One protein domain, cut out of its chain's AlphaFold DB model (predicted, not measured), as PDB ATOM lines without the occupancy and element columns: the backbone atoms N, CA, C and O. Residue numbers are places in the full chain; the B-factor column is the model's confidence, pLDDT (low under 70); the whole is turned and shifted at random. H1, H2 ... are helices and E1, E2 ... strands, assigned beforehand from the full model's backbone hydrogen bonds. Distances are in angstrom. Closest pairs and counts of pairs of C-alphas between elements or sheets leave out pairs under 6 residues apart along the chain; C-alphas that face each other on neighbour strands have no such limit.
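AT A GLANCE: This is residues 58 to 163 of the 363 residues of the protein "Dioxygenase Rieske 2Fe-2S domain" of Methylopila sp. Yamaguchi (UniProt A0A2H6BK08). With little regular structure, this is a strongly twisted antiparallel sheet, ordered E2 E3 E4 E5, with short H2 across it and a long loop, residues 95 to 132. The 106 printed residues hold E1 E2 E3 E4 H1 H2 E5, mixed class, 42 residues in named elements. It is compact, radius of gyration of the C-alphas 12.9 A, spans 36 by 30 by 24 A.

IN THESE COORDINATES: Find C-alpha 71 at (-17.232, 11.439, 38.216), where E2, residues 71 to 76, begins. E3, 79 to 86, runs 21.8 A; E4, 89 to 94, 17.1 A. E5, 156 to 162, runs 19.6 A to (-23.038, -4.603, 45.132). E1 is 58 to 61, H1 133 to 136, H2 141 to 147.

HOW THE PARTS SIT: E2, E3 and E4 form a meander, antiparallel neighbours in turn, two hairpins: see N 74 and O 81, 3.0 A, and N 84 and O 91, 2.8 A. E5 is the antiparallel neighbour of E4, with N 157 and O 92 within hydrogen-bond range, 2.9 A. H2 is on the sheet, height 10.3 A; its closest C-alphas to E3 are Tyr 146 and His 82, 7.2 A. In H2, 2 of 3 O i to N i+4 pairs are within hydrogen-bond range; H1 is too short for one. E1 pairs with no named strand. H1 is not on the sheet.

THE WHOLE: The printed part has no cut. E4 to H1 is a long link. pLDDT is under 70 at residues 97 to 103, 111 to 125 and 137 to 139.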
ATOM      1  N   CYS A  58     -29.011   0.812  38.964       98.50
ATOM      2  CA  CYS A  58     -27.613   0.573  38.618       98.50
ATOM      3  C   CYS A  58     -27.141   1.684  37.672       98.50
ATOM      4  O   CYS A  58     -27.743   1.892  36.619       98.50
ATOM      5  N   VAL A  59     -26.079   2.402  38.046       97.50
ATOM      6  CA  VAL A  59     -25.557   3.555  37.284       97.50
ATOM      7  C   VAL A  59     -24.178   3.304  36.668       97.50
ATOM      8  O   VAL A  59     -23.665   4.141  35.923       97.50
ATOM      9  N   GLY A  60     -23.564   2.158  36.966       96.69
ATOM     10  CA  GLY A  60     -22.271   1.747  36.423       96.69
ATOM     11  C   GLY A  60     -21.460   0.930  37.424       96.69
ATOM     12  O   GLY A  60     -22.026   0.222  38.255       96.69
ATOM     13  N   ALA A  61     -20.133   1.023  37.341       96.94
ATOM     14  CA  ALA A  61     -19.214   0.188  38.111       96.94
ATOM     15  C   ALA A  61     -18.057   0.984  38.729       96.94
ATOM     16  O   ALA A  61     -17.714   2.077  38.267       96.94
ATOM     17  N   HIS A  62     -17.432   0.426  39.763       96.94
ATOM     18  CA  HIS A  62     -16.307   1.036  40.474       96.94
ATOM     19  C   HIS A  62     -15.111   1.343  39.569       96.94
ATOM     20  O   HIS A  62     -14.466   2.379  39.746       96.94
ATOM     21  N   GLU A  63     -14.846   0.471  38.601       95.81
ATOM     22  CA  GLU A  63     -13.760   0.537  37.626       95.81
ATOM     23  C   GLU A  63     -13.926   1.701  36.645       95.81
ATOM     24  O   GLU A  63     -12.950   2.120  36.029       95.81
ATOM     25  N   ALA A  64     -15.140   2.246  36.499       94.75
ATOM     26  CA  ALA A  64     -15.380   3.426  35.669       94.75
ATOM     27  C   ALA A  64     -14.865   4.722  36.319       94.75
ATOM     28  O   ALA A  64     -14.599   5.691  35.617       94.75
ATOM     29  N   ILE A  65     -14.726   4.743  37.648       96.25
ATOM     30  CA  ILE A  65     -14.252   5.898  38.423       96.25
ATOM     31  C   ILE A  65     -13.211   5.451  39.453       96.25
ATOM     32  O   ILE A  65     -13.506   5.478  40.641       96.25
ATOM     33  N   PRO A  66     -12.030   4.953  39.059       95.31
ATOM     34  CA  PRO A  66     -11.098   4.309  39.986       95.31
ATOM     35  C   PRO A  66     -10.400   5.273  40.958       95.31
ATOM     36  O   PRO A  66      -9.953   4.838  42.022       95.31
ATOM     37  N   HIS A  67     -10.314   6.568  40.646       95.62
ATOM     38  CA  HIS A  67      -9.532   7.536  41.416       95.62
ATOM     39  C   HIS A  67     -10.400   8.562  42.137       95.62
ATOM     40  O   HIS A  67     -11.514   8.872  41.723       95.62
ATOM     41  N   VAL A  68      -9.887   9.088  43.252       95.00
ATOM     42  CA  VAL A  68     -10.532  10.196  43.969       95.00
ATOM     43  C   VAL A  68     -10.696  11.384  43.024       95.00
ATOM     44  O   VAL A  68      -9.793  11.721  42.262       95.00
ATOM     45  N   GLY A  69     -11.875  11.993  43.075       92.88
ATOM     46  CA  GLY A  69     -12.305  13.073  42.207       92.88
ATOM     47  C   GLY A  69     -13.147  12.594  41.027       92.88
ATOM     48  O   GLY A  69     -14.044  13.338  40.640       92.88
ATOM     49  N   ASP A  70     -12.915  11.388  40.493       95.12
ATOM     50  CA  ASP A  70     -13.572  10.901  39.272       95.12
ATOM     51  C   ASP A  70     -15.106  10.948  39.386       95.12
ATOM     52  O   ASP A  70     -15.679  10.615  40.433       95.12
ATOM     53  N   LEU A  71     -15.772  11.348  38.296       93.81
ATOM     54  CA  LEU A  71     -17.232  11.439  38.216       93.81
ATOM     55  C   LEU A  71     -17.805  10.410  37.253       93.81
ATOM     56  O   LEU A  71     -17.336  10.269  36.127       93.81
ATOM     57  N   LEU A  72     -18.893   9.772  37.666       94.81
ATOM     58  CA  LEU A  72     -19.726   8.897  36.855       94.81
ATOM     59  C   LEU A  72     -21.094   9.561  36.654       94.81
ATOM     60  O   LEU A  72     -21.944   9.469  37.543       94.81
ATOM     61  N   PRO A  73     -21.310  10.267  35.532       92.38
ATOM     62  CA  PRO A  73     -22.617  10.807  35.178       92.38
ATOM     63  C   PRO A  73     -23.623   9.706  34.840       92.38
ATOM     64  O   PRO A  73     -23.278   8.734  34.163       92.38
ATOM     65  N   PHE A  74     -24.873   9.898  35.257       92.25
ATOM     66  CA  PHE A  74     -25.992   9.047  34.859       92.25
ATOM     67  C   PHE A  74     -27.317   9.818  34.911       92.25
ATOM     68  O   PHE A  74     -27.484  10.724  35.727       92.25
ATOM     69  N   THR A  75     -28.279   9.435  34.082       90.62
ATOM     70  CA  THR A  75     -29.645   9.964  34.088       90.62
ATOM     71  C   THR A  75     -30.624   8.896  34.556       90.62
ATOM     72  O   THR A  75     -30.814   7.882  33.888       90.62
ATOM     73  N   ILE A  76     -31.228   9.126  35.722       92.75
ATOM     74  CA  ILE A  76     -32.216   8.244  36.347       92.75
ATOM     75  C   ILE A  76     -33.599   8.804  36.063       92.75
ATOM     76  O   ILE A  76     -33.937   9.866  36.587       92.75
ATOM     77  N   GLY A  77     -34.372   8.114  35.221       89.88
ATOM     78  CA  GLY A  77     -35.612   8.682  34.703       89.88
ATOM     79  C   GLY A  77     -35.324  10.085  34.163       89.88
ATOM     80  O   GLY A  77     -34.373  10.252  33.403       89.88
ATOM     81  N   THR A  78     -36.031  11.123  34.597       86.88
ATOM     82  CA  THR A  78     -35.772  12.500  34.134       86.88
ATOM     83  C   THR A  78     -34.739  13.279  34.964       86.88
ATOM     84  O   THR A  78     -34.562  14.485  34.765       86.88
ATOM     85  N   HIS A  79     -33.988  12.618  35.849       88.31
ATOM     86  CA  HIS A  79     -33.065  13.242  36.798       88.31
ATOM     87  C   HIS A  79     -31.591  12.972  36.468       88.31
ATOM     88  O   HIS A  79     -31.090  11.857  36.590       88.31
ATOM     89  N   GLY A  80     -30.844  14.021  36.117       88.12
ATOM     90  CA  GLY A  80     -29.392  13.938  35.943       88.12
ATOM     91  C   GLY A  80     -28.643  13.906  37.278       88.12
ATOM     92  O   GLY A  80     -28.649  14.887  38.030       88.12
ATOM     93  N   VAL A  81     -27.930  12.822  37.537       91.75
ATOM     94  CA  VAL A  81     -27.094  12.630  38.723       91.75
ATOM     95  C   VAL A  81     -25.643  12.357  38.334       91.75
ATOM     96  O   VAL A  81     -25.304  12.135  37.167       91.75
ATOM     97  N   HIS A  82     -24.770  12.381  39.330       93.69
ATOM     98  CA  HIS A  82     -23.438  11.811  39.226       93.69
ATOM     99  C   HIS A  82     -23.066  11.102  40.519       93.69
ATOM    100  O   HIS A  82     -23.477  11.504  41.611       93.69
ATOM    101  N   VAL A  83     -22.226  10.081  40.388       97.31
ATOM    102  CA  VAL A  83     -21.481   9.503  41.504       97.31
ATOM    103  C   VAL A  83     -20.050  10.005  41.435       97.31
ATOM    104  O   VAL A  83     -19.411   9.914  40.393       97.31
ATOM    105  N   GLN A  84     -19.547  10.541  42.538       96.31
ATOM    106  CA  GLN A  84     -18.158  10.945  42.688       96.31
ATOM    107  C   GLN A  84     -17.423   9.951  43.580       96.31
ATOM    108  O   GLN A  84     -17.927   9.595  44.651       96.31
ATOM    109  N   ARG A  85     -16.202   9.566  43.201       97.06
ATOM    110  CA  ARG A  85     -15.285   8.932  44.151       97.06
ATOM    111  C   ARG A  85     -14.624   9.997  45.018       97.06
ATOM    112  O   ARG A  85     -13.980  10.910  44.518       97.06
ATOM    113  N   THR A  86     -14.775   9.873  46.324       95.06
ATOM    114  CA  THR A  86     -14.174  10.748  47.336       95.06
ATOM    115  C   THR A  86     -13.183   9.951  48.182       95.06
ATOM    116  O   THR A  86     -13.153   8.721  48.106       95.06
ATOM    117  N   GLU A  87     -12.403  10.623  49.027       94.12
ATOM    118  CA  GLU A  87     -11.536   9.944  50.005       94.12
ATOM    119  C   GLU A  87     -12.334   9.047  50.970       94.12
ATOM    120  O   GLU A  87     -11.860   7.989  51.368       94.12
ATOM    121  N   GLY A  88     -13.572   9.438  51.298       93.38
ATOM    122  CA  GLY A  88     -14.471   8.703  52.195       93.38
ATOM    123  C   GLY A  88     -15.344   7.643  51.514       93.38
ATOM    124  O   GLY A  88     -16.263   7.130  52.148       93.38
ATOM    125  N   GLY A  89     -15.109   7.333  50.235       95.94
ATOM    126  CA  GLY A  89     -15.932   6.408  49.449       95.94
ATOM    127  C   GLY A  89     -16.754   7.112  48.369       95.94
ATOM    128  O   GLY A  89     -16.334   8.130  47.819       95.94
ATOM    129  N   LEU A  90     -17.911   6.555  48.012       97.88
ATOM    130  CA  LEU A  90     -18.764   7.108  46.956       97.88
ATOM    131  C   LEU A  90     -19.731   8.162  47.501       97.88
ATOM    132  O   LEU A  90     -20.319   7.986  48.564       97.88
ATOM    133  N   ALA A  91     -19.951   9.223  46.727       97.50
ATOM    134  CA  ALA A  91     -20.979  10.222  46.995       97.50
ATOM    135  C   ALA A  91     -21.836  10.446  45.745       97.50
ATOM    136  O   ALA A  91     -21.314  10.865  44.713       97.50
ATOM    137  N   ALA A  92     -23.145  10.197  45.835       97.19
ATOM    138  CA  ALA A  92     -24.089  10.494  44.760       97.19
ATOM    139  C   ALA A  92     -24.781  11.840  44.988       97.19
ATOM    140  O   ALA A  92     -25.195  12.162  46.107       97.19
ATOM    141  N   ARG A  93     -24.901  12.644  43.929       94.31
ATOM    142  CA  ARG A  93     -25.535  13.967  43.979       94.31
ATOM    143  C   ARG A  93     -26.286  14.264  42.687       94.31
ATOM    144  O   ARG A  93     -25.937  13.765  41.619       94.31
ATOM    145  N   PHE A  94     -27.280  15.138  42.776       91.19
ATOM    146  CA  PHE A  94     -27.909  15.730  41.599       91.19
ATOM    147  C   PHE A  94     -26.936  16.687  40.899       91.19
ATOM    148  O   PHE A  94     -26.167  17.406  41.547       91.19
ATOM    149  N   ASN A  95     -26.984  16.722  39.569       86.94
ATOM    150  CA  ASN A  95     -26.129  17.594  38.764       86.94
ATOM    151  C   ASN A  95     -26.481  19.067  38.988       86.94
ATOM    152  O   ASN A  95     -27.650  19.449  38.967       86.94
ATOM    153  N   LYS A  96     -25.461  19.918  39.143       78.50
ATOM    154  CA  LYS A  96     -25.653  21.354  39.375       78.50
ATOM    155  C   LYS A  96     -26.354  22.076  38.228       78.50
ATOM    156  O   LYS A  96     -27.230  22.905  38.465       78.50
ATOM    157  N   ALA A  97     -25.896  21.848  36.999       64.94
ATOM    158  CA  ALA A  97     -26.237  22.678  35.850       64.94
ATOM    159  C   ALA A  97     -27.276  22.027  34.932       64.94
ATOM    160  O   ALA A  97     -27.157  22.104  33.705       64.94
ATOM    161  N   GLN A  98     -28.310  21.414  35.505       61.56
ATOM    162  CA  GLN A  98     -29.479  21.035  34.723       61.56
ATOM    163  C   GLN A  98     -30.239  22.322  34.365       61.56
ATOM    164  O   GLN A  98     -30.997  22.878  35.156       61.56
ATOM    165  N   HIS A  99     -29.902  22.879  33.204       51.72
ATOM    166  CA  HIS A  99     -30.542  24.017  32.544       51.72
ATOM    167  C   HIS A  99     -31.157  25.088  33.481       51.72
ATOM    168  O   HIS A  99     -32.364  25.128  33.703       51.72
ATOM    169  N   GLY A 100     -30.334  25.995  34.019       48.03
ATOM    170  CA  GLY A 100     -30.836  27.158  34.771       48.03
ATOM    171  C   GLY A 100     -31.285  26.888  36.215       48.03
ATOM    172  O   GLY A 100     -31.971  27.727  36.788       48.03
ATOM    173  N   GLY A 101     -30.878  25.765  36.818       54.41
ATOM    174  CA  GLY A 101     -31.132  25.452  38.234       54.41
ATOM    175  C   GLY A 101     -32.313  24.510  38.485       54.41
ATOM    176  O   GLY A 101     -32.725  24.341  39.632       54.41
ATOM    177  N   CYS A 102     -32.853  23.892  37.433       56.19
ATOM    178  CA  CYS A 102     -33.850  22.832  37.552       56.19
ATOM    179  C   CYS A 102     -33.213  21.550  38.122       56.19
ATOM    180  O   CYS A 102     -32.004  21.378  38.059       56.19
ATOM    181  N   ARG A 103     -34.022  20.658  38.711       68.38
ATOM    182  CA  ARG A 103     -33.600  19.315  39.186       68.38
ATOM    183  C   ARG A 103     -34.126  18.168  38.307       68.38
ATOM    184  O   ARG A 103     -33.945  16.993  38.625       68.38
ATOM    185  N   MET A 104     -34.768  18.548  37.207       74.25
ATOM    186  CA  MET A 104     -35.294  17.680  36.165       74.25
ATOM    187  C   MET A 104     -34.671  18.113  34.839       74.25
ATOM    188  O   MET A 104     -34.551  19.316  34.567       74.25
ATOM    189  N   VAL A 105     -34.333  17.153  33.985       76.19
ATOM    190  CA  VAL A 105     -33.962  17.425  32.599       76.19
ATOM    191  C   VAL A 105     -35.217  17.911  31.868       76.19
ATOM    192  O   VAL A 105     -36.234  17.224  31.895       76.19
ATOM    193  N   PRO A 106     -35.208  19.092  31.230       74.19
ATOM    194  CA  PRO A 106     -36.417  19.633  30.621       74.19
ATOM    195  C   PRO A 106     -36.798  18.860  29.353       74.19
ATOM    196  O   PRO A 106     -35.924  18.333  28.668       74.19
ATOM    197  N   LEU A 107     -38.091  18.843  29.007       76.00
ATOM    198  CA  LEU A 107     -38.639  18.016  27.921       76.00
ATOM    199  C   LEU A 107     -37.925  18.214  26.571       76.00
ATOM    200  O   LEU A 107     -37.682  17.243  25.868       76.00
ATOM    201  N   GLN A 108     -37.503  19.438  26.222       73.19
ATOM    202  CA  GLN A 108     -36.752  19.685  24.978       73.19
ATOM    203  C   GLN A 108     -35.363  19.026  24.934       73.19
ATOM    204  O   GLN A 108     -34.761  18.939  23.869       73.19
ATOM    205  N   CYS A 109     -34.837  18.611  26.087       72.62
ATOM    206  CA  CYS A 109     -33.593  17.863  26.214       72.62
ATOM    207  C   CYS A 109     -33.837  16.357  26.374       72.62
ATOM    208  O   CYS A 109     -32.862  15.629  26.450       72.62
ATOM    209  N   GLN A 110     -35.090  15.889  26.417       74.25
ATOM    210  CA  GLN A 110     -35.473  14.473  26.525       74.25
ATOM    211  C   GLN A 110     -35.664  13.823  25.152       74.25
ATOM    212  O   GLN A 110     -36.667  13.173  24.877       74.25
ATOM    213  N   THR A 111     -34.704  14.050  24.255       66.56
ATOM    214  CA  THR A 111     -34.798  13.643  22.846       66.56
ATOM    215  C   THR A 111     -34.036  12.362  22.519       66.56
ATOM    216  O   THR A 111     -34.055  11.942  21.366       66.56
ATOM    217  N   GLY A 112     -33.285  11.786  23.465       62.97
ATOM    218  CA  GLY A 112     -32.418  10.617  23.243       62.97
ATOM    219  C   GLY A 112     -31.186  10.882  22.362       62.97
ATOM    220  O   GLY A 112     -30.229  10.115  22.365       62.97
ATOM    221  N   ALA A 113     -31.170  12.003  21.639       64.44
ATOM    222  CA  ALA A 113     -30.040  12.498  20.866       64.44
ATOM    223  C   ALA A 113     -29.438  13.763  21.484       64.44
ATOM    224  O   ALA A 113     -30.156  14.618  22.015       64.44
ATOM    225  N   LYS A 114     -28.107  13.899  21.373       64.06
ATOM    226  CA  LYS A 114     -27.366  14.989  22.013       64.06
ATOM    227  C   LYS A 114     -27.718  16.311  21.350       64.06
ATOM    228  O   LYS A 114     -27.207  16.640  20.280       64.06
ATOM    229  N   THR A 115     -28.562  17.098  21.998       64.19
ATOM    230  CA  THR A 115     -28.845  18.469  21.587       64.19
ATOM    231  C   THR A 115     -27.613  19.336  21.851       64.19
ATOM    232  O   THR A 115     -27.005  19.258  22.922       64.19
ATOM    233  N   LYS A 116     -27.229  20.196  20.898       62.06
ATOM    234  CA  LYS A 116     -26.200  21.222  21.131       62.06
ATOM    235  C   LYS A 116     -26.737  22.246  22.138       62.06
ATOM    236  O   LYS A 116     -27.364  23.226  21.758       62.06
ATOM    237  N   CYS A 117     -26.507  21.988  23.419       60.34
ATOM    238  CA  CYS A 117     -26.820  22.882  24.524       60.34
ATOM    239  C   CYS A 117     -25.513  23.341  25.178       60.34
ATOM    240  O   CYS A 117     -24.570  22.559  25.298       60.34
ATOM    241  N   SER A 118     -25.459  24.592  25.639       60.28
ATOM    242  CA  SER A 118     -24.353  25.084  26.476       60.28
ATOM    243  C   SER A 118     -24.248  24.338  27.816       60.28
ATOM    244  O   SER A 118     -23.233  24.442  28.500       60.28
ATOM    245  N   PHE A 119     -25.276  23.560  28.172       59.97
ATOM    246  CA  PHE A 119     -25.359  22.735  29.369       59.97
ATOM    247  C   PHE A 119     -25.398  21.247  28.991       59.97
ATOM    248  O   PHE A 119     -26.450  20.674  28.721       59.97
ATOM    249  N   THR A 120     -24.234  20.606  28.985       57.53
ATOM    250  CA  THR A 120     -24.024  19.167  28.710       57.53
ATOM    251  C   THR A 120     -24.506  18.238  29.827       57.53
ATOM    252  O   THR A 120     -24.610  17.040  29.598       57.53
ATOM    253  N   SER A 121     -24.813  18.760  31.021       54.50
ATOM    254  CA  SER A 121     -25.274  17.942  32.158       54.50
ATOM    255  C   SER A 121     -26.765  17.551  32.094       54.50
ATOM    256  O   SER A 121     -27.259  16.844  32.975       54.50
ATOM    257  N   CYS A 122     -27.484  17.996  31.055       59.06
ATOM    258  CA  CYS A 122     -28.875  17.642  30.763       59.06
ATOM    259  C   CYS A 122     -28.936  16.243  30.122       59.06
ATOM    260  O   CYS A 122     -29.021  16.102  28.899       59.06
ATOM    261  N   GLY A 123     -28.821  15.206  30.948       51.97
ATOM    262  CA  GLY A 123     -28.444  13.863  30.498       51.97
ATOM    263  C   GLY A 123     -29.483  13.061  29.699       51.97
ATOM    264  O   GLY A 123     -29.131  12.062  29.084       51.97
ATOM    265  N   TYR A 124     -30.706  13.560  29.516       58.59
ATOM    266  CA  TYR A 124     -31.672  12.945  28.590       58.59
ATOM    267  C   TYR A 124     -31.385  13.261  27.103       58.59
ATOM    268  O   TYR A 124     -32.020  12.724  26.192       58.59
ATOM    269  N   SER A 125     -30.388  14.118  26.845       54.91
ATOM    270  CA  SER A 125     -29.856  14.335  25.499       54.91
ATOM    271  C   SER A 125     -28.757  13.321  25.154       54.91
ATOM    272  O   SER A 125     -28.601  12.991  23.993       54.91
ATOM    273  N   ARG A 126     -28.023  12.794  26.141       71.94
ATOM    274  CA  ARG A 126     -27.166  11.585  26.145       71.94
ATOM    275  C   ARG A 126     -26.128  11.793  27.234       71.94
ATOM    276  O   ARG A 126     -25.376  12.773  27.185       71.94
ATOM    277  N   ASP A 127     -26.063  10.861  28.176       80.75
ATOM    278  CA  ASP A 127     -24.968  10.830  29.136       80.75
ATOM    279  C   ASP A 127     -23.624  10.656  28.422       80.75
ATOM    280  O   ASP A 127     -23.533  10.259  27.256       80.75
ATOM    281  N   ARG A 128     -22.553  10.985  29.138       83.81
ATOM    282  CA  ARG A 128     -21.176  10.806  28.679       83.81
ATOM    283  C   ARG A 128     -20.484   9.719  29.504       83.81
ATOM    284  O   ARG A 128     -20.929   9.446  30.619       83.81
ATOM    285  N   PRO A 129     -19.370   9.161  29.005       88.44
ATOM    286  CA  PRO A 129     -18.481   8.346  29.822       88.44
ATOM    287  C   PRO A 129     -17.996   9.090  31.072       88.44
ATOM    288  O   PRO A 129     -18.067  10.326  31.141       88.44
ATOM    289  N   ALA A 130     -17.468   8.323  32.027       91.94
ATOM    290  CA  ALA A 130     -16.882   8.848  33.252       91.94
ATOM    291  C   ALA A 130     -15.852   9.957  32.974       91.94
ATOM    292  O   ALA A 130     -15.199   9.998  31.928       91.94
ATOM    293  N   ILE A 131     -15.749  10.886  33.915       91.00
ATOM    294  CA  ILE A 131     -14.896  12.063  33.822       91.00
ATOM    295  C   ILE A 131     -13.726  11.849  34.783       91.00
ATOM    296  O   ILE A 131     -13.936  11.922  35.997       91.00
ATOM    297  N   PRO A 132     -12.519  11.567  34.265       90.69
ATOM    298  CA  PRO A 132     -11.352  11.356  35.104       90.69
ATOM    299  C   PRO A 132     -10.868  12.695  35.662       90.69
ATOM    300  O   PRO A 132     -10.476  13.595  34.916       90.69
ATOM    301  N   ALA A 133     -10.882  12.841  36.985       86.50
ATOM    302  CA  ALA A 133     -10.508  14.096  37.631       86.50
ATOM    303  C   ALA A 133      -9.007  14.365  37.525       86.50
ATOM    304  O   ALA A 133      -8.600  15.506  37.322       86.50
ATOM    305  N   ARG A 134      -8.176  13.320  37.613       76.81
ATOM    306  CA  ARG A 134      -6.712  13.454  37.542       76.81
ATOM    307  C   ARG A 134      -6.222  13.979  36.185       76.81
ATOM    308  O   ARG A 134      -5.214  14.675  36.140       76.81
ATOM    309  N   ASP A 135      -6.924  13.639  35.100       73.44
ATOM    310  CA  ASP A 135      -6.494  13.958  33.732       73.44
ATOM    311  C   ASP A 135      -6.899  15.393  33.350       73.44
ATOM    312  O   ASP A 135      -6.266  16.020  32.503       73.44
ATOM    313  N   LEU A 136      -7.951  15.922  33.985       70.12
ATOM    314  CA  LEU A 136      -8.541  17.228  33.676       70.12
ATOM    315  C   LEU A 136      -8.246  18.299  34.744       70.12
ATOM    316  O   LEU A 136      -8.208  19.489  34.435       70.12
ATOM    317  N   GLY A 137      -8.027  17.888  35.995       60.84
ATOM    318  CA  GLY A 137      -8.000  18.748  37.179       60.84
ATOM    319  C   GLY A 137      -9.405  19.054  37.722       60.84
ATOM    320  O   GLY A 137     -10.378  19.157  36.977       60.84
ATOM    321  N   GLU A 138      -9.532  19.252  39.040       59.53
ATOM    322  CA  GLU A 138     -10.830  19.485  39.711       59.53
ATOM    323  C   GLU A 138     -11.562  20.755  39.230       59.53
ATOM    324  O   GLU A 138     -12.786  20.851  39.321       59.53
ATOM    325  N   GLY A 139     -10.822  21.725  38.682       63.53
ATOM    326  CA  GLY A 139     -11.352  22.970  38.123       63.53
ATOM    327  C   GLY A 139     -11.753  22.900  36.646       63.53
ATOM    328  O   GLY A 139     -12.125  23.932  36.084       63.53
ATOM    329  N   ALA A 140     -11.659  21.732  36.004       74.62
ATOM    330  CA  ALA A 140     -11.948  21.597  34.582       74.62
ATOM    331  C   ALA A 140     -13.400  21.987  34.244       74.62
ATOM    332  O   ALA A 140     -14.321  21.653  35.003       74.62
ATOM    333  N   PRO A 141     -13.646  22.648  33.095       74.81
ATOM    334  CA  PRO A 141     -14.995  22.997  32.648       74.81
ATOM    335  C   PRO A 141     -15.967  21.808  32.643       74.81
ATOM    336  O   PRO A 141     -17.140  21.965  32.984       74.81
ATOM    337  N   GLU A 142     -15.480  20.615  32.303       78.31
ATOM    338  CA  GLU A 142     -16.231  19.364  32.300       78.31
ATOM    339  C   GLU A 142     -16.728  18.995  33.697       78.31
ATOM    340  O   GLU A 142     -17.903  18.687  33.856       78.31
ATOM    341  N   MET A 143     -15.867  19.072  34.713       83.06
ATOM    342  CA  MET A 143     -16.210  18.786  36.113       83.06
ATOM    343  C   MET A 143     -17.172  19.839  36.666       83.06
ATOM    344  O   MET A 143     -18.142  19.534  37.369       83.06
ATOM    345  N   HIS A 144     -16.948  21.099  36.286       82.25
ATOM    346  CA  HIS A 144     -17.747  22.235  36.720       82.25
ATOM    347  C   HIS A 144     -19.225  22.129  36.317       82.25
ATOM    348  O   HIS A 144     -20.096  22.621  37.033       82.25
ATOM    349  N   GLN A 145     -19.540  21.465  35.205       79.38
ATOM    350  CA  GLN A 145     -20.925  21.261  34.764       79.38
ATOM    351  C   GLN A 145     -21.735  20.393  35.743       79.38
ATOM    352  O   GLN A 145     -22.949  20.566  35.863       79.38
ATOM    353  N   TYR A 146     -21.066  19.501  36.476       85.56
ATOM    354  CA  TYR A 146     -21.686  18.589  37.438       85.56
ATOM    355  C   TYR A 146     -21.602  19.133  38.867       85.56
ATOM    356  O   TYR A 146     -22.613  19.169  39.569       85.56
ATOM    357  N   LEU A 147     -20.421  19.618  39.266       86.69
ATOM    358  CA  LEU A 147     -20.112  20.062  40.632       86.69
ATOM    359  C   LEU A 147     -20.409  21.556  40.868       86.69
ATOM    360  O   LEU A 147     -20.862  21.976  41.937       86.69
ATOM    361  N   GLY A 148     -20.142  22.370  39.844       84.06
ATOM    362  CA  GLY A 148     -19.985  23.826  39.871       84.06
ATOM    363  C   GLY A 148     -19.194  24.373  41.065       84.06
ATOM    364  O   GLY A 148     -18.455  23.669  41.728       84.06
ATOM    365  N   LEU A 149     -19.366  25.666  41.365       82.88
ATOM    366  CA  LEU A 149     -18.554  26.376  42.379       82.88
ATOM    367  C   LEU A 149     -18.733  25.963  43.855       82.88
ATOM    368  O   LEU A 149     -17.988  26.447  44.696       82.88
ATOM    369  N   ARG A 150     -19.784  25.207  44.189       84.56
ATOM    370  CA  ARG A 150     -20.184  24.921  45.581       84.56
ATOM    371  C   ARG A 150     -20.760  23.503  45.676       84.56
ATOM    372  O   ARG A 150     -21.981  23.369  45.824       84.56
ATOM    373  N   PRO A 151     -19.934  22.465  45.447       85.69
ATOM    374  CA  PRO A 151     -20.377  21.071  45.425       85.69
ATOM    375  C   PRO A 151     -20.991  20.612  46.756       85.69
ATOM    376  O   PRO A 151     -21.889  19.776  46.762       85.69
ATOM    377  N   GLU A 152     -20.586  21.211  47.877       85.88
ATOM    378  CA  GLU A 152     -21.111  20.954  49.222       85.88
ATOM    379  C   GLU A 152     -22.592  21.333  49.395       85.88
ATOM    380  O   GLU A 152     -23.226  20.925  50.363       85.88
ATOM    381  N   ARG A 153     -23.158  22.108  48.460       87.62
ATOM    382  CA  ARG A 153     -24.571  22.525  48.468       87.62
ATOM    383  C   ARG A 153     -25.458  21.709  47.532       87.62
ATOM    384  O   ARG A 153     -26.643  22.023  47.403       87.62
ATOM    385  N   LEU A 154     -24.896  20.736  46.819       89.44
ATOM    386  CA  LEU A 154     -25.676  19.891  45.926       89.44
ATOM    387  C   LEU A 154     -26.585  18.966  46.725       89.44
ATOM    388  O   LEU A 154     -26.213  18.471  47.787       89.44
ATOM    389  N   LEU A 155     -27.779  18.727  46.183       90.94
ATOM    390  CA  LEU A 155     -28.695  17.751  46.751       90.94
ATOM    391  C   LEU A 155     -28.066  16.361  46.622       90.94
ATOM    392  O   LEU A 155     -27.621  15.976  45.539       90.94
ATOM    393  N   THR A 156     -28.015  15.636  47.728       94.06
ATOM    394  CA  THR A 156     -27.465  14.284  47.790       94.06
ATOM    395  C   THR A 156     -28.503  13.258  47.357       94.06
ATOM    396  O   THR A 156     -29.698  13.461  47.557       94.06
ATOM    397  N   ALA A 157     -28.028  12.145  46.811       96.06
ATOM    398  CA  ALA A 157     -28.799  10.925  46.608       96.06
ATOM    399  C   ALA A 157     -28.138   9.782  47.390       96.06
ATOM    400  O   ALA A 157     -26.970   9.881  47.787       96.06
ATOM    401  N   HIS A 158     -28.866   8.694  47.616       98.19
ATOM    402  CA  HIS A 158     -28.296   7.521  48.269       98.19
ATOM    403  C   HIS A 158     -27.454   6.734  47.275       98.19
ATOM    404  O   HIS A 158     -27.826   6.606  46.114       98.19
ATOM    405  N   VAL A 159     -26.326   6.195  47.736       98.12
ATOM    406  CA  VAL A 159     -25.441   5.344  46.933       98.12
ATOM    407  C   VAL A 159     -25.099   4.074  47.694       98.12
ATOM    408  O   VAL A 159     -24.863   4.109  48.908       98.12
ATOM    409  N   ARG A 160     -25.095   2.945  46.988       97.25
ATOM    410  CA  ARG A 160     -24.679   1.633  47.494       97.25
ATOM    411  C   ARG A 160     -23.879   0.897  46.436       97.25
ATOM    412  O   ARG A 160     -23.985   1.194  45.249       97.25
ATOM    413  N   SER A 161     -23.105  -0.074  46.891       95.69
ATOM    414  CA  SER A 161     -22.352  -0.968  46.023       95.69
ATOM    415  C   SER A 161     -22.835  -2.398  46.201       95.69
ATOM    416  O   SER A 161     -23.123  -2.818  47.321       95.69
ATOM    417  N   TRP A 162     -22.869  -3.154  45.108       95.06
ATOM    418  CA  TRP A 162     -23.038  -4.603  45.132       95.06
ATOM    419  C   TRP A 162     -22.096  -5.241  44.118       95.06
ATOM    420  O   TRP A 162     -22.182  -4.983  42.917       95.06
ATOM    421  N   GLY A 163     -21.151  -6.037  44.623       92.31
ATOM    422  CA  GLY A 163     -20.011  -6.480  43.828       92.31
ATOM    423  C   GLY A 163     -19.274  -5.268  43.228       92.31
ATOM    424  O   GLY A 163     -18.981  -4.320  43.963       92.31
TER     425      GLY A 163